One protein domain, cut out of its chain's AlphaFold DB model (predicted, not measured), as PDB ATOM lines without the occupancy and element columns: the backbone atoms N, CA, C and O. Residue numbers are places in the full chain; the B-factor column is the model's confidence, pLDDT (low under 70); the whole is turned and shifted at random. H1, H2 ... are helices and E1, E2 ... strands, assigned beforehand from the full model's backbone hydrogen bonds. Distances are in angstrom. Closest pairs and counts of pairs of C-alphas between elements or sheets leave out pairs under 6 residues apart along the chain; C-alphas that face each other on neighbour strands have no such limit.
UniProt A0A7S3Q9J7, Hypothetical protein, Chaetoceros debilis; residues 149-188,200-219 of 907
ATOM      1  N   ASN A 149     -46.808 -28.094 -10.295       87.75
ATOM      2  CA  ASN A 149     -45.881 -29.037  -9.662       87.75
ATOM      3  C   ASN A 149     -45.544 -28.562  -8.243       87.75
ATOM      4  O   ASN A 149     -45.254 -27.382  -8.016       87.75
ATOM      5  N   VAL A 150     -45.586 -29.482  -7.280       90.19
ATOM      6  CA  VAL A 150     -45.457 -29.156  -5.856       90.19
ATOM      7  C   VAL A 150     -44.629 -30.177  -5.078       90.19
ATOM      8  O   VAL A 150     -44.606 -31.367  -5.384       90.19
ATOM      9  N   ILE A 151     -43.994 -29.700  -4.010       85.31
ATOM     10  CA  ILE A 151     -43.308 -30.509  -3.001       85.31
ATOM     11  C   ILE A 151     -44.145 -30.468  -1.720       85.31
ATOM     12  O   ILE A 151     -44.527 -29.394  -1.252       85.31
ATOM     13  N   VAL A 152     -44.414 -31.641  -1.144       88.06
ATOM     14  CA  VAL A 152     -45.122 -31.804   0.136       88.06
ATOM     15  C   VAL A 152     -44.182 -32.571   1.072       88.06
ATOM     16  O   VAL A 152     -44.084 -33.792   0.930       88.06
ATOM     17  N   PRO A 153     -43.473 -31.900   2.005       82.19
ATOM     18  CA  PRO A 153     -42.350 -32.498   2.739       82.19
ATOM     19  C   PRO A 153     -42.667 -33.831   3.432       82.19
ATOM     20  O   PRO A 153     -41.909 -34.785   3.316       82.19
ATOM     21  N   GLU A 154     -43.849 -33.974   4.039       82.69
ATOM     22  CA  GLU A 154     -44.278 -35.229   4.683       82.69
ATOM     23  C   GLU A 154     -44.302 -36.440   3.725       82.69
ATOM     24  O   GLU A 154     -44.013 -37.571   4.129       82.69
ATOM     25  N   LEU A 155     -44.617 -36.211   2.444       83.31
ATOM     26  CA  LEU A 155     -44.615 -37.228   1.389       83.31
ATOM     27  C   LEU A 155     -43.223 -37.384   0.760       83.31
ATOM     28  O   LEU A 155     -42.812 -38.501   0.435       83.31
ATOM     29  N   SER A 156     -42.475 -36.292   0.602       78.69
ATOM     30  CA  SER A 156     -41.130 -36.313   0.022       78.69
ATOM     31  C   SER A 156     -40.110 -36.975   0.957       78.69
ATOM     32  O   SER A 156     -39.436 -37.917   0.536       78.69
ATOM     33  N   ASP A 157     -40.077 -36.594   2.233       78.62
ATOM     34  CA  ASP A 157     -39.104 -37.075   3.224       78.62
ATOM     35  C   ASP A 157     -39.547 -38.397   3.866       78.62
ATOM     36  O   ASP A 157     -38.752 -39.320   4.056       78.62
ATOM     37  N   GLY A 158     -40.844 -38.524   4.173       73.69
ATOM     38  CA  GLY A 158     -41.408 -39.721   4.801       73.69
ATOM     39  C   GLY A 158     -41.628 -40.889   3.835       73.69
ATOM     40  O   GLY A 158     -41.564 -42.054   4.244       73.69
ATOM     41  N   GLN A 159     -41.909 -40.604   2.557       76.19
ATOM     42  CA  GLN A 159     -42.358 -41.608   1.582       76.19
ATOM     43  C   GLN A 159     -41.581 -41.588   0.252       76.19
ATOM     44  O   GLN A 159     -41.720 -42.525  -0.536       76.19
ATOM     45  N   GLY A 160     -40.704 -40.607   0.015       84.38
ATOM     46  CA  GLY A 160     -39.891 -40.511  -1.204       84.38
ATOM     47  C   GLY A 160     -40.634 -39.947  -2.420       84.38
ATOM     48  O   GLY A 160     -40.161 -40.106  -3.544       84.38
ATOM     49  N   CYS A 161     -41.800 -39.325  -2.233       86.69
ATOM     50  CA  CYS A 161     -42.600 -38.776  -3.327       86.69
ATOM     51  C   CYS A 161     -42.016 -37.433  -3.793       86.69
ATOM     52  O   CYS A 161     -42.288 -36.385  -3.204       86.69
ATOM     53  N   LYS A 162     -41.177 -37.480  -4.837       84.88
ATOM     54  CA  LYS A 162     -40.479 -36.308  -5.396       84.88
ATOM     55  C   LYS A 162     -41.239 -35.555  -6.493       84.88
ATOM     56  O   LYS A 162     -40.885 -34.420  -6.771       84.88
ATOM     57  N   LYS A 163     -42.247 -36.170  -7.125       88.69
ATOM     58  CA  LYS A 163     -43.034 -35.548  -8.202       88.69
ATOM     59  C   LYS A 163     -44.522 -35.624  -7.876       88.69
ATOM     60  O   LYS A 163     -45.134 -36.689  -7.993       88.69
ATOM     61  N   LEU A 164     -45.078 -34.498  -7.438       92.69
ATOM     62  CA  LEU A 164     -46.495 -34.322  -7.131       92.69
ATOM     63  C   LEU A 164     -47.048 -33.153  -7.950       92.69
ATOM     64  O   LEU A 164     -46.345 -32.167  -8.180       92.69
ATOM     65  N   ARG A 165     -48.316 -33.244  -8.343       93.12
ATOM     66  CA  ARG A 165     -49.034 -32.195  -9.077       93.12
ATOM     67  C   ARG A 165     -50.359 -31.881  -8.396       93.12
ATOM     68  O   ARG A 165     -51.042 -32.801  -7.953       93.12
ATOM     69  N   VAL A 166     -50.760 -30.615  -8.328       93.25
ATOM     70  CA  VAL A 166     -52.102 -30.244  -7.851       93.25
ATOM     71  C   VAL A 166     -53.137 -30.733  -8.867       93.25
ATOM     72  O   VAL A 166     -53.121 -30.313 -10.021       93.25
ATOM     73  N   ALA A 167     -54.019 -31.638  -8.447       92.12
ATOM     74  CA  ALA A 167     -55.028 -32.269  -9.302       92.12
ATOM     75  C   ALA A 167     -56.448 -31.731  -9.066       92.12
ATOM     76  O   ALA A 167     -57.317 -31.905  -9.915       92.12
ATOM     77  N   GLU A 168     -56.682 -31.103  -7.914       91.75
ATOM     78  CA  GLU A 168     -57.959 -30.516  -7.508       91.75
ATOM     79  C   GLU A 168     -57.694 -29.483  -6.404       91.75
ATOM     80  O   GLU A 168     -56.866 -29.722  -5.517       91.75
ATOM     81  N   VAL A 169     -58.407 -28.357  -6.440       86.50
ATOM     82  CA  VAL A 169     -58.420 -27.346  -5.376       86.50
ATOM     83  C   VAL A 169     -59.850 -27.271  -4.856       86.50
ATOM     84  O   VAL A 169     -60.756 -26.946  -5.618       86.50
ATOM     85  N   GLN A 170     -60.074 -27.596  -3.583       86.00
ATOM     86  CA  GLN A 170     -61.414 -27.549  -2.995       86.00
ATOM     87  C   GLN A 170     -61.639 -26.201  -2.305       86.00
ATOM     88  O   GLN A 170     -60.993 -25.898  -1.301       86.00
ATOM     89  N   GLU A 171     -62.590 -25.415  -2.815       70.12
ATOM     90  CA  GLU A 171     -62.849 -24.019  -2.411       70.12
ATOM     91  C   GLU A 171     -63.512 -23.842  -1.029       70.12
ATOM     92  O   GLU A 171     -63.929 -22.749  -0.653       70.12
ATOM     93  N   ASN A 172     -63.580 -24.906  -0.228       66.94
ATOM     94  CA  ASN A 172     -64.016 -24.818   1.162       66.94
ATOM     95  C   ASN A 172     -62.972 -24.087   2.032       66.94
ATOM     96  O   ASN A 172     -61.771 -24.136   1.762       66.94
ATOM     97  N   TYR A 173     -63.446 -23.473   3.124       54.12
ATOM     98  CA  TYR A 173     -62.762 -22.511   4.018       54.12
ATOM     99  C   TYR A 173     -61.325 -22.821   4.499       54.12
ATOM    100  O   TYR A 173     -60.672 -21.934   5.044       54.12
ATOM    101  N   ASP A 174     -60.816 -24.038   4.310       60.47
ATOM    102  CA  ASP A 174     -59.484 -24.475   4.746       60.47
ATOM    103  C   ASP A 174     -58.494 -24.776   3.598       60.47
ATOM    104  O   ASP A 174     -57.365 -25.184   3.861       60.47
ATOM    105  N   SER A 175     -58.875 -24.534   2.332       65.56
ATOM    106  CA  SER A 175     -58.009 -24.693   1.141       65.56
ATOM    107  C   SER A 175     -57.321 -26.065   1.064       65.56
ATOM    108  O   SER A 175     -56.093 -26.175   1.136       65.56
ATOM    109  N   HIS A 176     -58.120 -27.127   0.939       82.50
ATOM    110  CA  HIS A 176     -57.601 -28.482   0.766       82.50
ATOM    111  C   HIS A 176     -57.193 -28.735  -0.689       82.50
ATOM    112  O   HIS A 176     -57.988 -28.546  -1.612       82.50
ATOM    113  N   TYR A 177     -55.963 -29.213  -0.877       87.38
ATOM    114  CA  TYR A 177     -55.437 -29.623  -2.176       87.38
ATOM    115  C   TYR A 177     -55.460 -31.152  -2.285       87.38
ATOM    116  O   TYR A 177     -54.962 -31.855  -1.398       87.38
ATOM    117  N   THR A 178     -55.994 -31.670  -3.391       92.06
ATOM    118  CA  THR A 178     -55.750 -33.059  -3.803       92.06
ATOM    119  C   THR A 178     -54.495 -33.062  -4.665       92.06
ATOM    120  O   THR A 178     -54.483 -32.454  -5.738       92.06
ATOM    121  N   VAL A 179     -53.439 -33.750  -4.226       94.19
ATOM    122  CA  VAL A 179     -52.212 -33.907  -5.024       94.19
ATOM    123  C   VAL A 179     -52.175 -35.272  -5.702       94.19
ATOM    124  O   VAL A 179     -52.470 -36.297  -5.093       94.19
ATOM    125  N   GLU A 180     -51.823 -35.293  -6.979       94.94
ATOM    126  CA  GLU A 180     -51.590 -36.498  -7.766       94.94
ATOM    127  C   GLU A 180     -50.103 -36.847  -7.762       94.94
ATOM    128  O   GLU A 180     -49.243 -36.013  -8.051       94.94
ATOM    129  N   VAL A 181     -49.807 -38.101  -7.434       94.75
ATOM    130  CA  VAL A 181     -48.461 -38.676  -7.486       94.75
ATOM    131  C   VAL A 181     -48.113 -38.997  -8.939       94.75
ATOM    132  O   VAL A 181     -48.777 -39.830  -9.554       94.75
ATOM    133  N   LEU A 182     -47.070 -38.374  -9.494       90.69
ATOM    134  CA  LEU A 182     -46.687 -38.573 -10.901       90.69
ATOM    135  C   LEU A 182     -45.809 -39.822 -11.125       90.69
ATOM    136  O   LEU A 182     -45.826 -40.388 -12.214       90.69
ATOM    137  N   GLU A 183     -45.074 -40.286 -10.107       90.69
ATOM    138  CA  GLU A 183     -44.168 -41.451 -10.173       90.69
ATOM    139  C   GLU A 183     -44.299 -42.332  -8.917       90.69
ATOM    140  O   GLU A 183     -44.533 -41.810  -7.830       90.69
ATOM    141  N   GLU A 184     -44.149 -43.663  -9.035       88.94
ATOM    142  CA  GLU A 184     -44.307 -44.584  -7.888       88.94
ATOM    143  C   GLU A 184     -43.309 -44.260  -6.761       88.94
ATOM    144  O   GLU A 184     -42.096 -44.384  -6.935       88.94
ATOM    145  N   CYS A 185     -43.828 -43.911  -5.581       89.00
ATOM    146  CA  CYS A 185     -43.040 -43.588  -4.393       89.00
ATOM    147  C   CYS A 185     -43.341 -44.533  -3.221       89.00
ATOM    148  O   CYS A 185     -44.435 -45.084  -3.091       89.00
ATOM    149  N   GLY A 186     -42.353 -44.754  -2.352       83.94
ATOM    150  CA  GLY A 186     -42.504 -45.579  -1.153       83.94
ATOM    151  C   GLY A 186     -41.190 -46.171  -0.640       83.94
ATOM    152  O   GLY A 186     -40.278 -46.507  -1.399       83.94
ATOM    153  N   SER A 187     -41.094 -46.360   0.678       69.19
ATOM    154  CA  SER A 187     -39.884 -46.870   1.341       69.19
ATOM    155  C   SER A 187     -39.623 -48.367   1.077       69.19
ATOM    156  O   SER A 187     -39.986 -49.239   1.874       69.19
ATOM    157  N   ARG A 188     -38.902 -48.691  -0.008       58.44
ATOM    158  CA  ARG A 188     -38.392 -50.052  -0.303       58.44
ATOM    159  C   ARG A 188     -37.217 -50.466   0.608       58.44
ATOM    160  O   ARG A 188     -36.094 -50.652   0.146       58.44
ATOM    161  N   ILE A 200     -47.029 -46.095  -3.098       91.19
ATOM    162  CA  ILE A 200     -48.072 -45.282  -3.712       91.19
ATOM    163  C   ILE A 200     -47.755 -45.206  -5.203       91.19
ATOM    164  O   ILE A 200     -46.654 -44.826  -5.592       91.19
ATOM    165  N   LYS A 201     -48.702 -45.627  -6.044       92.06
ATOM    166  CA  LYS A 201     -48.506 -45.710  -7.497       92.06
ATOM    167  C   LYS A 201     -48.609 -44.333  -8.151       92.06
ATOM    168  O   LYS A 201     -49.332 -43.473  -7.648       92.06
ATOM    169  N   ALA A 202     -47.986 -44.170  -9.316       91.56
ATOM    170  CA  ALA A 202     -48.316 -43.068 -10.216       91.56
ATOM    171  C   ALA A 202     -49.836 -43.028 -10.499       91.56
ATOM    172  O   ALA A 202     -50.483 -44.077 -10.562       91.56
ATOM    173  N   GLY A 203     -50.407 -41.827 -10.611       89.81
ATOM    174  CA  GLY A 203     -51.851 -41.587 -10.713       89.81
ATOM    175  C   GLY A 203     -52.621 -41.685  -9.387       89.81
ATOM    176  O   GLY A 203     -53.835 -41.485  -9.371       89.81
ATOM    177  N   SER A 204     -51.964 -41.978  -8.256       93.50
ATOM    178  CA  SER A 204     -52.641 -41.952  -6.951       93.50
ATOM    179  C   SER A 204     -52.942 -40.512  -6.544       93.50
ATOM    180  O   SER A 204     -52.023 -39.707  -6.386       93.50
ATOM    181  N   ARG A 205     -54.220 -40.202  -6.321       93.31
ATOM    182  CA  ARG A 205     -54.664 -38.932  -5.737       93.31
ATOM    183  C   ARG A 205     -54.667 -39.025  -4.213       93.31
ATOM    184  O   ARG A 205     -55.305 -39.909  -3.646       93.31
ATOM    185  N   LEU A 206     -53.956 -38.112  -3.563       90.50
ATOM    186  CA  LEU A 206     -53.829 -38.014  -2.115       90.50
ATOM    187  C   LEU A 206     -54.569 -36.760  -1.634       90.50
ATOM    188  O   LEU A 206     -54.136 -35.633  -1.874       90.50
ATOM    189  N   GLN A 207     -55.696 -36.970  -0.954       82.88
ATOM    190  CA  GLN A 207     -56.374 -35.927  -0.185       82.88
ATOM    191  C   GLN A 207     -55.687 -35.769   1.174       82.88
ATOM    192  O   GLN A 207     -55.342 -36.764   1.813       82.88
ATOM    193  N   GLY A 208     -55.521 -34.526   1.631       66.12
ATOM    194  CA  GLY A 208     -54.985 -34.227   2.966       66.12
ATOM    195  C   GLY A 208     -53.845 -33.212   3.004       66.12
ATOM    196  O   GLY A 208     -53.469 -32.797   4.094       66.12
ATOM    197  N   ALA A 209     -53.333 -32.760   1.853       62.09
ATOM    198  CA  ALA A 209     -52.367 -31.666   1.795       62.09
ATOM    199  C   ALA A 209     -53.058 -30.329   2.146       62.09
ATOM    200  O   ALA A 209     -53.539 -29.603   1.276       62.09
ATOM    201  N   ASN A 210     -53.154 -30.033   3.446       68.00
ATOM    202  CA  ASN A 210     -53.639 -28.761   3.978       68.00
ATOM    203  C   ASN A 210     -52.439 -27.876   4.355       68.00
ATOM    204  O   ASN A 210     -51.498 -28.326   5.008       68.00
ATOM    205  N   LYS A 211     -52.504 -26.589   3.991       57.41
ATOM    206  CA  LYS A 211     -51.445 -25.587   4.216       57.41
ATOM    207  C   LYS A 211     -51.051 -25.403   5.698       57.41
ATOM    208  O   LYS A 211     -49.975 -24.872   5.960       57.41
ATOM    209  N   LYS A 212     -51.887 -25.834   6.654       58.47
ATOM    210  CA  LYS A 212     -51.645 -25.794   8.112       58.47
ATOM    211  C   LYS A 212     -50.846 -26.986   8.656       58.47
ATOM    212  O   LYS A 212     -50.156 -26.816   9.655       58.47
ATOM    213  N   SER A 213     -50.954 -28.172   8.051       60.50
ATOM    214  CA  SER A 213     -50.211 -29.377   8.468       60.50
ATOM    215  C   SER A 213     -48.965 -29.607   7.618       60.50
ATOM    216  O   SER A 213     -47.901 -29.937   8.131       60.50
ATOM    217  N   SER A 214     -49.109 -29.397   6.311       68.38
ATOM    218  CA  SER A 214     -48.230 -29.946   5.286       68.38
ATOM    219  C   SER A 214     -47.802 -28.794   4.368       68.38
ATOM    220  O   SER A 214     -48.526 -28.475   3.422       68.38
ATOM    221  N   PRO A 215     -46.683 -28.094   4.644       67.94
ATOM    222  CA  PRO A 215     -46.335 -26.859   3.939       67.94
ATOM    223  C   PRO A 215     -45.944 -27.135   2.480       67.94
ATOM    224  O   PRO A 215     -44.802 -27.475   2.174       67.94
ATOM    225  N   ILE A 216     -46.919 -26.977   1.583       69.88
ATOM    226  CA  ILE A 216     -46.766 -27.151   0.136       69.88
ATOM    227  C   ILE A 216     -45.835 -26.060  -0.415       69.88
ATOM    228  O   ILE A 216     -46.084 -24.869  -0.211       69.88
ATOM    229  N   ARG A 217     -44.784 -26.459  -1.137       76.19
ATOM    230  CA  ARG A 217     -43.877 -25.564  -1.881       76.19
ATOM    231  C   ARG A 217     -44.109 -25.745  -3.388       76.19
ATOM    232  O   ARG A 217     -44.346 -26.872  -3.817       76.19
ATOM    233  N   ARG A 218     -44.042 -24.676  -4.193       59.31
ATOM    234  CA  ARG A 218     -44.061 -24.783  -5.670       59.31
ATOM    235  C   ARG A 218     -42.691 -25.265  -6.145       59.31
ATOM    236  O   ARG A 218     -41.684 -24.720  -5.699       59.31
ATOM    237  N   ASP A 219     -42.664 -26.244  -7.040       54.03
ATOM    238  CA  ASP A 219     -41.443 -26.662  -7.732       54.03
ATOM    239  C   ASP A 219     -41.303 -25.873  -9.044       54.03
ATOM    240  O   ASP A 219     -42.246 -25.809  -9.839       54.03
TER     241      ASP A 219
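Overview. This is residues 149 to 188 and 200 to 219 of the 907 residues of the protein "Hypothetical protein" of Chaetoceros debilis (UniProt A0A7S3Q9J7). Look for one strongly twisted sheet of four strands, with the short helix H1 grazing it near the end away from the turn between E2 and E3. The hairpin E2 and E3 makes the middle of the sheet, and the last printed residues come back beside E1. The printed part has 60 residues; along it come E1, H1, E2, E3 and E4, under half of the residues, in the mixed class of helices and strands. The sheet's order is E1 E2 E3 E4, antiparallel throughout. The whole is compact, with a radius of gyration of the C-alphas of 10.8 A, yet elongated, spanning 37 by 19 by 18 A.

Arrangement. Start at edge strand E1, residues 149 to 151, antiparallel to E2, residues 164 to 170; N 150 and O 164 are 2.9 A apart, within hydrogen-bond range. Residues 150 to 151 also pair, antiparallel, with residues 217 to 218. H1, residues 153 to 159, is on the sheet but only grazes it, with residues 154 to 157; every O i to N i+4 pair in it is within hydrogen-bond range. E2 forms a hairpin with E3, residues 176 to 181, at 151 degrees between directions; find N 180 and O 165 at 2.8 A. Next to E3 is E4, residues 205 to 210, antiparallel at 141 degrees; N 206 and O 179 are 2.8 A apart. E1 and E4 are apart.

Along the chain. Find C-alpha 149 at (-45.881, -29.037, -9.662), where E1 begins its 7.3 A. H1 covers 9.2 A, E2 16.9 A and E3 16.0 A. E4 runs 14.1 A to C-alpha 210 at (-53.639, -28.761, 3.978).

Size, cuts and confidence. The farthest C-alphas, of Tyr 173 and Arg 188, are 37.0 A apart. Residues 189 to 199 are not printed; C-alphas 188 and 200 are 11.3 A apart across this cut. The links printed whole are tight. Mean pLDDT of the printed part is 80.2; residues 172 to 175, 187 to 188, 208 to 216 and 218 to 219 are under 70.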